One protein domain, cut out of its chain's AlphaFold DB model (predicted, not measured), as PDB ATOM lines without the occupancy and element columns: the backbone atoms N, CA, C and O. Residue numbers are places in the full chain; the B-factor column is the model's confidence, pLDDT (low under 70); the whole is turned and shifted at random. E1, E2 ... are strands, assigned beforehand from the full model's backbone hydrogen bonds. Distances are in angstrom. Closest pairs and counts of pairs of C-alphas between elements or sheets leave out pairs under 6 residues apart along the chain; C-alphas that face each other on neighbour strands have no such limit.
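Overview. This is residues 58 to 119 of the 119 residues of an uncharacterized protein of Candidatus Magnetoglobus multicellularis str. Araruama (UniProt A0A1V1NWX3). A narrow, slightly curved sheet of three long strands, E1, E4 and E5, makes the body, and a small hairpin of two short strands, E2 and E3, reaches out beyond one end of it, with residues 71 to 76 sticking out free. From E3 the long link of residues 78 to 90 bows back to the far end of the sheet, where E4 begins. The printed part has 62 residues with no named helix and five named strands, E1 to E5 along the chain; the sheet order is E1, E4, E5, mixed, and E2 with E3 makes a second, antiparallel sheet. The class is all strand, though under half of the residues, 26 of 62, are in named elements. The whole is loose, with a radius of gyration of the C-alphas of 14.6 A, and elongated, spanning 46 by 25 by 17 A.

Arrangement. In the larger sheet the inner strand is E4, residues 91 to 97. Edge strand E1, residues 59 to 65, is its parallel neighbour, at 13 degrees between their directions. The C-alphas of Ser 62 and Phe 94 face each other at 4.8 A, and N 62 and O 93 are within hydrogen-bond range at 2.8 A, as are N 95 and O 62 at 2.8 A. The other edge strand, E5, residues 105 to 110, is antiparallel to E4 at 167 degrees and forms a hairpin with it; the C-alphas of Ile 93 and Ile 108 face each other at 4.7 A, N 94 and O 107 are 2.8 A apart, and N 107 and O 94 are 3.0 A apart. Farther out, E2, residues 70 to 72, and E3, residues 75 to 77, form a hairpin, antiparallel at 149 degrees, with N 72 and O 75 at 2.9 A and N 77 and O 70 at 2.8 A. E2 is apart from E1, E4 and E5, and E3 is apart from them too.

Along the chain. E4 measures 19.8 A from first to last C-alpha, E1 19.7 A and E5 16.1 A; E2 and E3 measure 6.2 A and 6.3 A. E1 begins at C-alpha 59, (17.176, -36.840, -56.588). E2 ends at C-alpha 72, (15.839, -10.554, -30.054), and E5 at C-alpha 110, (23.363, -30.200, -57.638).

Size, cuts and confidence. The two C-alphas farthest apart, those of Asn 73 and Phe 114, are 46.0 A apart. The printed part has no cut and ends at Ile 119, the chain's last residue. The link E3 to E4, 13 residues, is long; E1 to E2 and E2 to E3 are tight, and E4 to E5 is short. The mean pLDDT of the printed part is 82.8, and residues 118 to 119 are under 70.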
ATOM      1  N   ASP A  58      18.862 -40.603 -57.392       88.25
ATOM      2  CA  ASP A  58      19.718 -39.480 -57.787       88.25
ATOM      3  C   ASP A  58      19.186 -38.124 -57.299       88.25
ATOM      4  O   ASP A  58      19.949 -37.164 -57.184       88.25
ATOM      5  N   ILE A  59      17.883 -38.054 -57.005       89.81
ATOM      6  CA  ILE A  59      17.176 -36.840 -56.588       89.81
ATOM      7  C   ILE A  59      16.575 -37.061 -55.203       89.81
ATOM      8  O   ILE A  59      15.841 -38.024 -54.980       89.81
ATOM      9  N   GLU A  60      16.857 -36.136 -54.294       91.31
ATOM     10  CA  GLU A  60      16.206 -36.031 -52.991       91.31
ATOM     11  C   GLU A  60      15.354 -34.762 -52.915       91.31
ATOM     12  O   GLU A  60      15.738 -33.712 -53.429       91.31
ATOM     13  N   LEU A  61      14.201 -34.865 -52.255       90.94
ATOM     14  CA  LEU A  61      13.333 -33.740 -51.925       90.94
ATOM     15  C   LEU A  61      13.225 -33.636 -50.401       90.94
ATOM     16  O   LEU A  61      12.698 -34.547 -49.762       90.94
ATOM     17  N   SER A  62      13.694 -32.524 -49.837       89.50
ATOM     18  CA  SER A  62      13.564 -32.186 -48.419       89.50
ATOM     19  C   SER A  62      12.498 -31.110 -48.252       89.50
ATOM     20  O   SER A  62      12.611 -30.030 -48.829       89.50
ATOM     21  N   PHE A  63      11.454 -31.404 -47.478       89.00
ATOM     22  CA  PHE A  63      10.440 -30.424 -47.101       89.00
ATOM     23  C   PHE A  63      10.641 -30.033 -45.639       89.00
ATOM     24  O   PHE A  63      10.492 -30.862 -44.739       89.00
ATOM     25  N   GLU A  64      10.983 -28.770 -45.404       86.94
ATOM     26  CA  GLU A  64      11.328 -28.238 -44.090       86.94
ATOM     27  C   GLU A  64      10.324 -27.156 -43.698       86.94
ATOM     28  O   GLU A  64      10.454 -25.994 -44.079       86.94
ATOM     29  N   LYS A  65       9.329 -27.550 -42.899       82.25
ATOM     30  CA  LYS A  65       8.386 -26.624 -42.272       82.25
ATOM     31  C   LYS A  65       8.707 -26.492 -40.790       82.25
ATOM     32  O   LYS A  65       8.339 -27.351 -39.992       82.25
ATOM     33  N   HIS A  66       9.419 -25.431 -40.436       76.00
ATOM     34  CA  HIS A  66       9.821 -25.143 -39.060       76.00
ATOM     35  C   HIS A  66       9.732 -23.648 -38.808       76.00
ATOM     36  O   HIS A  66      10.382 -22.884 -39.507       76.00
ATOM     37  N   ASN A  67       8.992 -23.235 -37.781       71.62
ATOM     38  CA  ASN A  67       8.975 -21.834 -37.387       71.62
ATOM     39  C   ASN A  67      10.282 -21.490 -36.657       71.62
ATOM     40  O   ASN A  67      10.446 -21.816 -35.480       71.62
ATOM     41  N   TYR A  68      11.211 -20.862 -37.377       71.00
ATOM     42  CA  TYR A  68      12.477 -20.367 -36.832       71.00
ATOM     43  C   TYR A  68      12.423 -18.864 -36.525       71.00
ATOM     44  O   TYR A  68      13.459 -18.201 -36.572       71.00
ATOM     45  N   ALA A  69      11.242 -18.319 -36.214       70.25
ATOM     46  CA  ALA A  69      11.121 -16.936 -35.775       70.25
ATOM     47  C   ALA A  69      11.980 -16.708 -34.530       70.25
ATOM     48  O   ALA A  69      11.819 -17.377 -33.506       70.25
ATOM     49  N   ILE A  70      12.891 -15.743 -34.624       74.94
ATOM     50  CA  ILE A  70      13.710 -15.314 -33.496       74.94
ATOM     51  C   ILE A  70      13.220 -13.931 -33.078       74.94
ATOM     52  O   ILE A  70      13.136 -13.027 -33.907       74.94
ATOM     53  N   ASP A  71      12.914 -13.767 -31.794       80.25
ATOM     54  CA  ASP A  71      12.720 -12.455 -31.179       80.25
ATOM     55  C   ASP A  71      13.959 -12.124 -30.342       80.25
ATOM     56  O   ASP A  71      14.279 -12.808 -29.366       80.25
ATOM     57  N   LEU A  72      14.690 -11.096 -30.765       80.06
ATOM     58  CA  LEU A  72      15.839 -10.554 -30.054       80.06
ATOM     59  C   LEU A  72      15.459  -9.194 -29.475       80.06
ATOM     60  O   LEU A  72      15.748  -8.152 -30.060       80.06
ATOM     61  N   ASN A  73      14.821  -9.210 -28.305       83.31
ATOM     62  CA  ASN A  73      14.450  -8.008 -27.556       83.31
ATOM     63  C   ASN A  73      13.580  -7.030 -28.375       83.31
ATOM     64  O   ASN A  73      13.839  -5.827 -28.414       83.31
ATOM     65  N   GLY A  74      12.568  -7.561 -29.066       81.81
ATOM     66  CA  GLY A  74      11.651  -6.817 -29.932       81.81
ATOM     67  C   GLY A  74      12.105  -6.702 -31.388       81.81
ATOM     68  O   GLY A  74      11.327  -6.258 -32.234       81.81
ATOM     69  N   ALA A  75      13.331  -7.122 -31.716       80.25
ATOM     70  CA  ALA A  75      13.776  -7.261 -33.096       80.25
ATOM     71  C   ALA A  75      13.413  -8.651 -33.628       80.25
ATOM     72  O   ALA A  75      13.952  -9.664 -33.176       80.25
ATOM     73  N   LYS A  76      12.515  -8.698 -34.617       80.19
ATOM     74  CA  LYS A  76      12.215  -9.931 -35.352       80.19
ATOM     75  C   LYS A  76      13.393 -10.281 -36.263       80.19
ATOM     76  O   LYS A  76      13.836  -9.446 -37.049       80.19
ATOM     77  N   GLY A  77      13.883 -11.509 -36.160       77.31
ATOM     78  CA  GLY A  77      14.914 -12.076 -37.023       77.31
ATOM     79  C   GLY A  77      14.374 -13.230 -37.861       77.31
ATOM     80  O   GLY A  77      13.488 -13.963 -37.421       77.31
ATOM     81  N   HIS A  78      14.947 -13.405 -39.050       76.50
ATOM     82  CA  HIS A  78      14.648 -14.518 -39.947       76.50
ATOM     83  C   HIS A  78      15.848 -15.457 -40.035       76.50
ATOM     84  O   HIS A  78      16.979 -15.023 -40.269       76.50
ATOM     85  N   ALA A  79      15.605 -16.754 -39.865       78.31
ATOM     86  CA  ALA A  79      16.621 -17.761 -40.116       78.31
ATOM     87  C   ALA A  79      16.790 -17.998 -41.624       78.31
ATOM     88  O   ALA A  79      15.817 -18.234 -42.339       78.31
ATOM     89  N   HIS A  80      18.044 -18.000 -42.078       79.19
ATOM     90  CA  HIS A  80      18.427 -18.426 -43.420       79.19
ATOM     91  C   HIS A  80      19.371 -19.621 -43.320       79.19
ATOM     92  O   HIS A  80      20.349 -19.597 -42.568       79.19
ATOM     93  N   THR A  81      19.084 -20.675 -44.082       82.62
ATOM     94  CA  THR A  81      19.952 -21.852 -44.140       82.62
ATOM     95  C   THR A  81      21.174 -21.548 -44.994       82.62
ATOM     96  O   THR A  81      21.051 -21.142 -46.145       82.62
ATOM     97  N   LEU A  82      22.361 -21.802 -44.445       83.06
ATOM     98  CA  LEU A  82      23.599 -21.836 -45.216       83.06
ATOM     99  C   LEU A  82      23.911 -23.283 -45.589       83.06
ATOM    100  O   LEU A  82      24.005 -24.158 -44.728       83.06
ATOM    101  N   LEU A  83      24.053 -23.529 -46.885       80.62
ATOM    102  CA  LEU A  83      24.338 -24.850 -47.429       80.62
ATOM    103  C   LEU A  83      25.847 -25.098 -47.432       80.62
ATOM    104  O   LEU A  83      26.626 -24.244 -47.848       80.62
ATOM    105  N   SER A  84      26.268 -26.289 -47.006       78.62
ATOM    106  CA  SER A  84      27.686 -26.679 -46.976       78.62
ATOM    107  C   SER A  84      28.287 -26.908 -48.369       78.62
ATOM    108  O   SER A  84      29.502 -27.039 -48.498       78.62
ATOM    109  N   GLY A  85      27.446 -27.023 -49.403       71.94
ATOM    110  CA  GLY A  85      27.848 -27.381 -50.764       71.94
ATOM    111  C   GLY A  85      28.160 -28.870 -50.959       71.94
ATOM    112  O   GLY A  85      28.429 -29.287 -52.083       71.94
ATOM    113  N   TYR A  86      28.099 -29.687 -49.901       74.06
ATOM    114  CA  TYR A  86      28.339 -31.126 -49.981       74.06
ATOM    115  C   TYR A  86      27.065 -31.911 -49.665       74.06
ATOM    116  O   TYR A  86      26.623 -31.972 -48.517       74.06
ATOM    117  N   HIS A  87      26.511 -32.552 -50.692       79.81
ATOM    118  CA  HIS A  87      25.362 -33.446 -50.588       79.81
ATOM    119  C   HIS A  87      25.746 -34.825 -51.129       79.81
ATOM    120  O   HIS A  87      26.464 -34.937 -52.123       79.81
ATOM    121  N   ALA A  88      25.285 -35.884 -50.458       79.25
ATOM    122  CA  ALA A  88      25.556 -37.261 -50.872       79.25
ATOM    123  C   ALA A  88      24.795 -37.650 -52.154       79.25
ATOM    124  O   ALA A  88      25.204 -38.576 -52.858       79.25
ATOM    125  N   GLN A  89      23.709 -36.936 -52.458       86.56
ATOM    126  CA  GLN A  89      22.882 -37.150 -53.636       86.56
ATOM    127  C   GLN A  89      23.339 -36.222 -54.775       86.56
ATOM    128  O   GLN A  89      23.664 -35.062 -54.509       86.56
ATOM    129  N   PRO A  90      23.320 -36.691 -56.038       89.19
ATOM    130  CA  PRO A  90      23.607 -35.862 -57.210       89.19
ATOM    131  C   PRO A  90      22.784 -34.573 -57.279       89.19
ATOM    132  O   PRO A  90      23.307 -33.540 -57.698       89.19
ATOM    133  N   MET A  91      21.519 -34.626 -56.853       91.00
ATOM    134  CA  MET A  91      20.645 -33.469 -56.708       91.00
ATOM    135  C   MET A  91      19.838 -33.553 -55.411       91.00
ATOM    136  O   MET A  91      19.285 -34.594 -55.062       91.00
ATOM    137  N   THR A  92      19.737 -32.433 -54.706       91.88
ATOM    138  CA  THR A  92      18.846 -32.253 -53.561       91.88
ATOM    139  C   THR A  92      18.043 -30.978 -53.763       91.88
ATOM    140  O   THR A  92      18.610 -29.913 -53.997       91.88
ATOM    141  N   ILE A  93      16.723 -31.097 -53.691       92.12
ATOM    142  CA  ILE A  93      15.790 -29.977 -53.735       92.12
ATOM    143  C   ILE A  93      15.293 -29.755 -52.316       92.12
ATOM    144  O   ILE A  93      14.737 -30.662 -51.697       92.12
ATOM    145  N   PHE A  94      15.473 -28.548 -51.806       91.94
ATOM    146  CA  PHE A  94      14.960 -28.148 -50.510       91.94
ATOM    147  C   PHE A  94      13.796 -27.190 -50.695       91.94
ATOM    148  O   PHE A  94      13.942 -26.175 -51.366       91.94
ATOM    149  N   VAL A  95      12.665 -27.497 -50.071       91.94
ATOM    150  CA  VAL A  95      11.504 -26.614 -49.972       91.94
ATOM    151  C   VAL A  95      11.405 -26.166 -48.522       91.94
ATOM    152  O   VAL A  95      11.197 -26.995 -47.635       91.94
ATOM    153  N   ARG A  96      11.593 -24.869 -48.279       89.25
ATOM    154  CA  ARG A  96      11.679 -24.295 -46.936       89.25
ATOM    155  C   ARG A  96      10.552 -23.317 -46.689       89.25
ATOM    156  O   ARG A  96      10.415 -22.315 -47.388       89.25
ATOM    157  N   GLU A  97       9.788 -23.614 -45.651       88.62
ATOM    158  CA  GLU A  97       8.684 -22.806 -45.152       88.62
ATOM    159  C   GLU A  97       8.987 -22.483 -43.685       88.62
ATOM    160  O   GLU A  97       8.632 -23.232 -42.770       88.62
ATOM    161  N   PHE A  98       9.760 -21.413 -43.468       82.62
ATOM    162  CA  PHE A  98      10.301 -21.096 -42.142       82.62
ATOM    163  C   PHE A  98       9.488 -20.096 -41.329       82.62
ATOM    164  O   PHE A  98       9.668 -20.012 -40.117       82.62
ATOM    165  N   HIS A  99       8.603 -19.344 -41.977       75.62
ATOM    166  CA  HIS A  99       7.662 -18.455 -41.311       75.62
ATOM    167  C   HIS A  99       6.372 -18.435 -42.125       75.62
ATOM    168  O   HIS A  99       6.428 -18.388 -43.354       75.62
ATOM    169  N   ASP A 100       5.230 -18.430 -41.437       73.56
ATOM    170  CA  ASP A 100       3.908 -18.420 -42.079       73.56
ATOM    171  C   ASP A 100       3.666 -17.138 -42.908       73.56
ATOM    172  O   ASP A 100       2.853 -17.140 -43.827       73.56
ATOM    173  N   ASP A 101       4.424 -16.072 -42.623       76.81
ATOM    174  CA  ASP A 101       4.327 -14.759 -43.275       76.81
ATOM    175  C   ASP A 101       5.415 -14.515 -44.345       76.81
ATOM    176  O   ASP A 101       5.577 -13.388 -44.816       76.81
ATOM    177  N   THR A 102       6.213 -15.529 -44.704       77.06
ATOM    178  CA  THR A 102       7.302 -15.387 -45.691       77.06
ATOM    179  C   THR A 102       7.124 -16.312 -46.885       77.06
ATOM    180  O   THR A 102       6.552 -17.393 -46.758       77.06
ATOM    181  N   ASP A 103       7.684 -15.909 -48.026       85.56
ATOM    182  CA  ASP A 103       7.719 -16.735 -49.231       85.56
ATOM    183  C   ASP A 103       8.397 -18.092 -48.986       85.56
ATOM    184  O   ASP A 103       9.322 -18.231 -48.178       85.56
ATOM    185  N   VAL A 104       7.951 -19.098 -49.737       88.06
ATOM    186  CA  VAL A 104       8.575 -20.422 -49.756       88.06
ATOM    187  C   VAL A 104       9.886 -20.350 -50.531       88.06
ATOM    188  O   VAL A 104       9.906 -19.977 -51.705       88.06
ATOM    189  N   TRP A 105      10.978 -20.772 -49.897       90.06
ATOM    190  CA  TRP A 105      12.291 -20.840 -50.533       90.06
ATOM    191  C   TRP A 105      12.523 -22.216 -51.144       90.06
ATOM    192  O   TRP A 105      12.312 -23.239 -50.485       90.06
ATOM    193  N   VAL A 106      12.986 -22.242 -52.396       91.56
ATOM    194  CA  VAL A 106      13.341 -23.475 -53.103       91.56
ATOM    195  C   VAL A 106      14.811 -23.431 -53.499       91.56
ATOM    196  O   VAL A 106      15.174 -22.734 -54.444       91.56
ATOM    197  N   ASP A 107      15.641 -24.212 -52.809       91.25
ATOM    198  CA  ASP A 107      17.051 -24.366 -53.169       91.25
ATOM    199  C   ASP A 107      17.260 -25.659 -53.951       91.25
ATOM    200  O   ASP A 107      16.862 -26.741 -53.514       91.25
ATOM    201  N   ILE A 108      17.928 -25.550 -55.100       91.12
ATOM    202  CA  ILE A 108      18.313 -26.691 -55.933       91.12
ATOM    203  C   ILE A 108      19.826 -26.853 -55.841       91.12
ATOM    204  O   ILE A 108      20.592 -26.131 -56.480       91.12
ATOM    205  N   CYS A 109      20.264 -27.823 -55.046       90.81
ATOM    206  CA  CYS A 109      21.668 -28.165 -54.883       90.81
ATOM    207  C   CYS A 109      22.002 -29.328 -55.809       90.81
ATOM    208  O   CYS A 109      21.409 -30.398 -55.688       90.81
ATOM    209  N   TYR A 110      22.953 -29.145 -56.719       90.62
ATOM    210  CA  TYR A 110      23.363 -30.200 -57.638       90.62
ATOM    211  C   TYR A 110      24.881 -30.293 -57.745       90.62
ATOM    212  O   TYR A 110      25.609 -29.309 -57.625       90.62
ATOM    213  N   GLN A 111      25.358 -31.506 -57.989       88.56
ATOM    214  CA  GLN A 111      26.763 -31.776 -58.243       88.56
ATOM    215  C   GLN A 111      27.090 -31.490 -59.713       88.56
ATOM    216  O   GLN A 111      26.499 -32.080 -60.621       88.56
ATOM    217  N   THR A 112      28.084 -30.636 -59.958       88.06
ATOM    218  CA  THR A 112      28.479 -30.214 -61.316       88.06
ATOM    219  C   THR A 112      29.094 -31.329 -62.163       88.06
ATOM    220  O   THR A 112      29.162 -31.219 -63.383       88.06
ATOM    221  N   ALA A 113      29.502 -32.434 -61.531       87.38
ATOM    222  CA  ALA A 113      29.927 -33.648 -62.224       87.38
ATOM    223  C   ALA A 113      28.772 -34.366 -62.954       87.38
ATOM    224  O   ALA A 113      29.029 -35.143 -63.870       87.38
ATOM    225  N   PHE A 114      27.519 -34.119 -62.550       84.12
ATOM    226  CA  PHE A 114      26.324 -34.777 -63.094       84.12
ATOM    227  C   PHE A 114      25.372 -33.803 -63.797       84.12
ATOM    228  O   PHE A 114      24.727 -34.181 -64.772       84.12
ATOM    229  N   PHE A 115      25.293 -32.556 -63.326       84.88
ATOM    230  CA  PHE A 115      24.374 -31.545 -63.845       84.88
ATOM    231  C   PHE A 115      25.117 -30.257 -64.189       84.88
ATOM    232  O   PHE A 115      26.025 -29.838 -63.476       84.88
ATOM    233  N   SER A 116      24.700 -29.588 -65.259       83.12
ATOM    234  CA  SER A 116      25.158 -28.243 -65.594       83.12
ATOM    235  C   SER A 116      23.964 -27.330 -65.809       83.12
ATOM    236  O   SER A 116      22.911 -27.763 -66.280       83.12
ATOM    237  N   ILE A 117      24.129 -26.057 -65.457       80.25
ATOM    238  CA  ILE A 117      23.131 -25.051 -65.787       80.25
ATOM    239  C   ILE A 117      23.325 -24.632 -67.244       80.25
ATOM    240  O   ILE A 117      24.431 -24.294 -67.668       80.25
ATOM    241  N   ARG A 118      22.250 -24.695 -68.025       69.00
ATOM    242  CA  ARG A 118      22.171 -24.049 -69.335       69.00
ATOM    243  C   ARG A 118      21.206 -22.884 -69.178       69.00
ATOM    244  O   ARG A 118      20.036 -23.119 -68.889       69.00
ATOM    245  N   ILE A 119      21.741 -21.672 -69.284       54.34
ATOM    246  CA  ILE A 119      20.995 -20.409 -69.281       54.34
ATOM    247  C   ILE A 119      20.912 -19.932 -70.725       54.34
ATOM    248  O   ILE A 119      21.952 -20.045 -71.417       54.34
TER     249      ILE A 119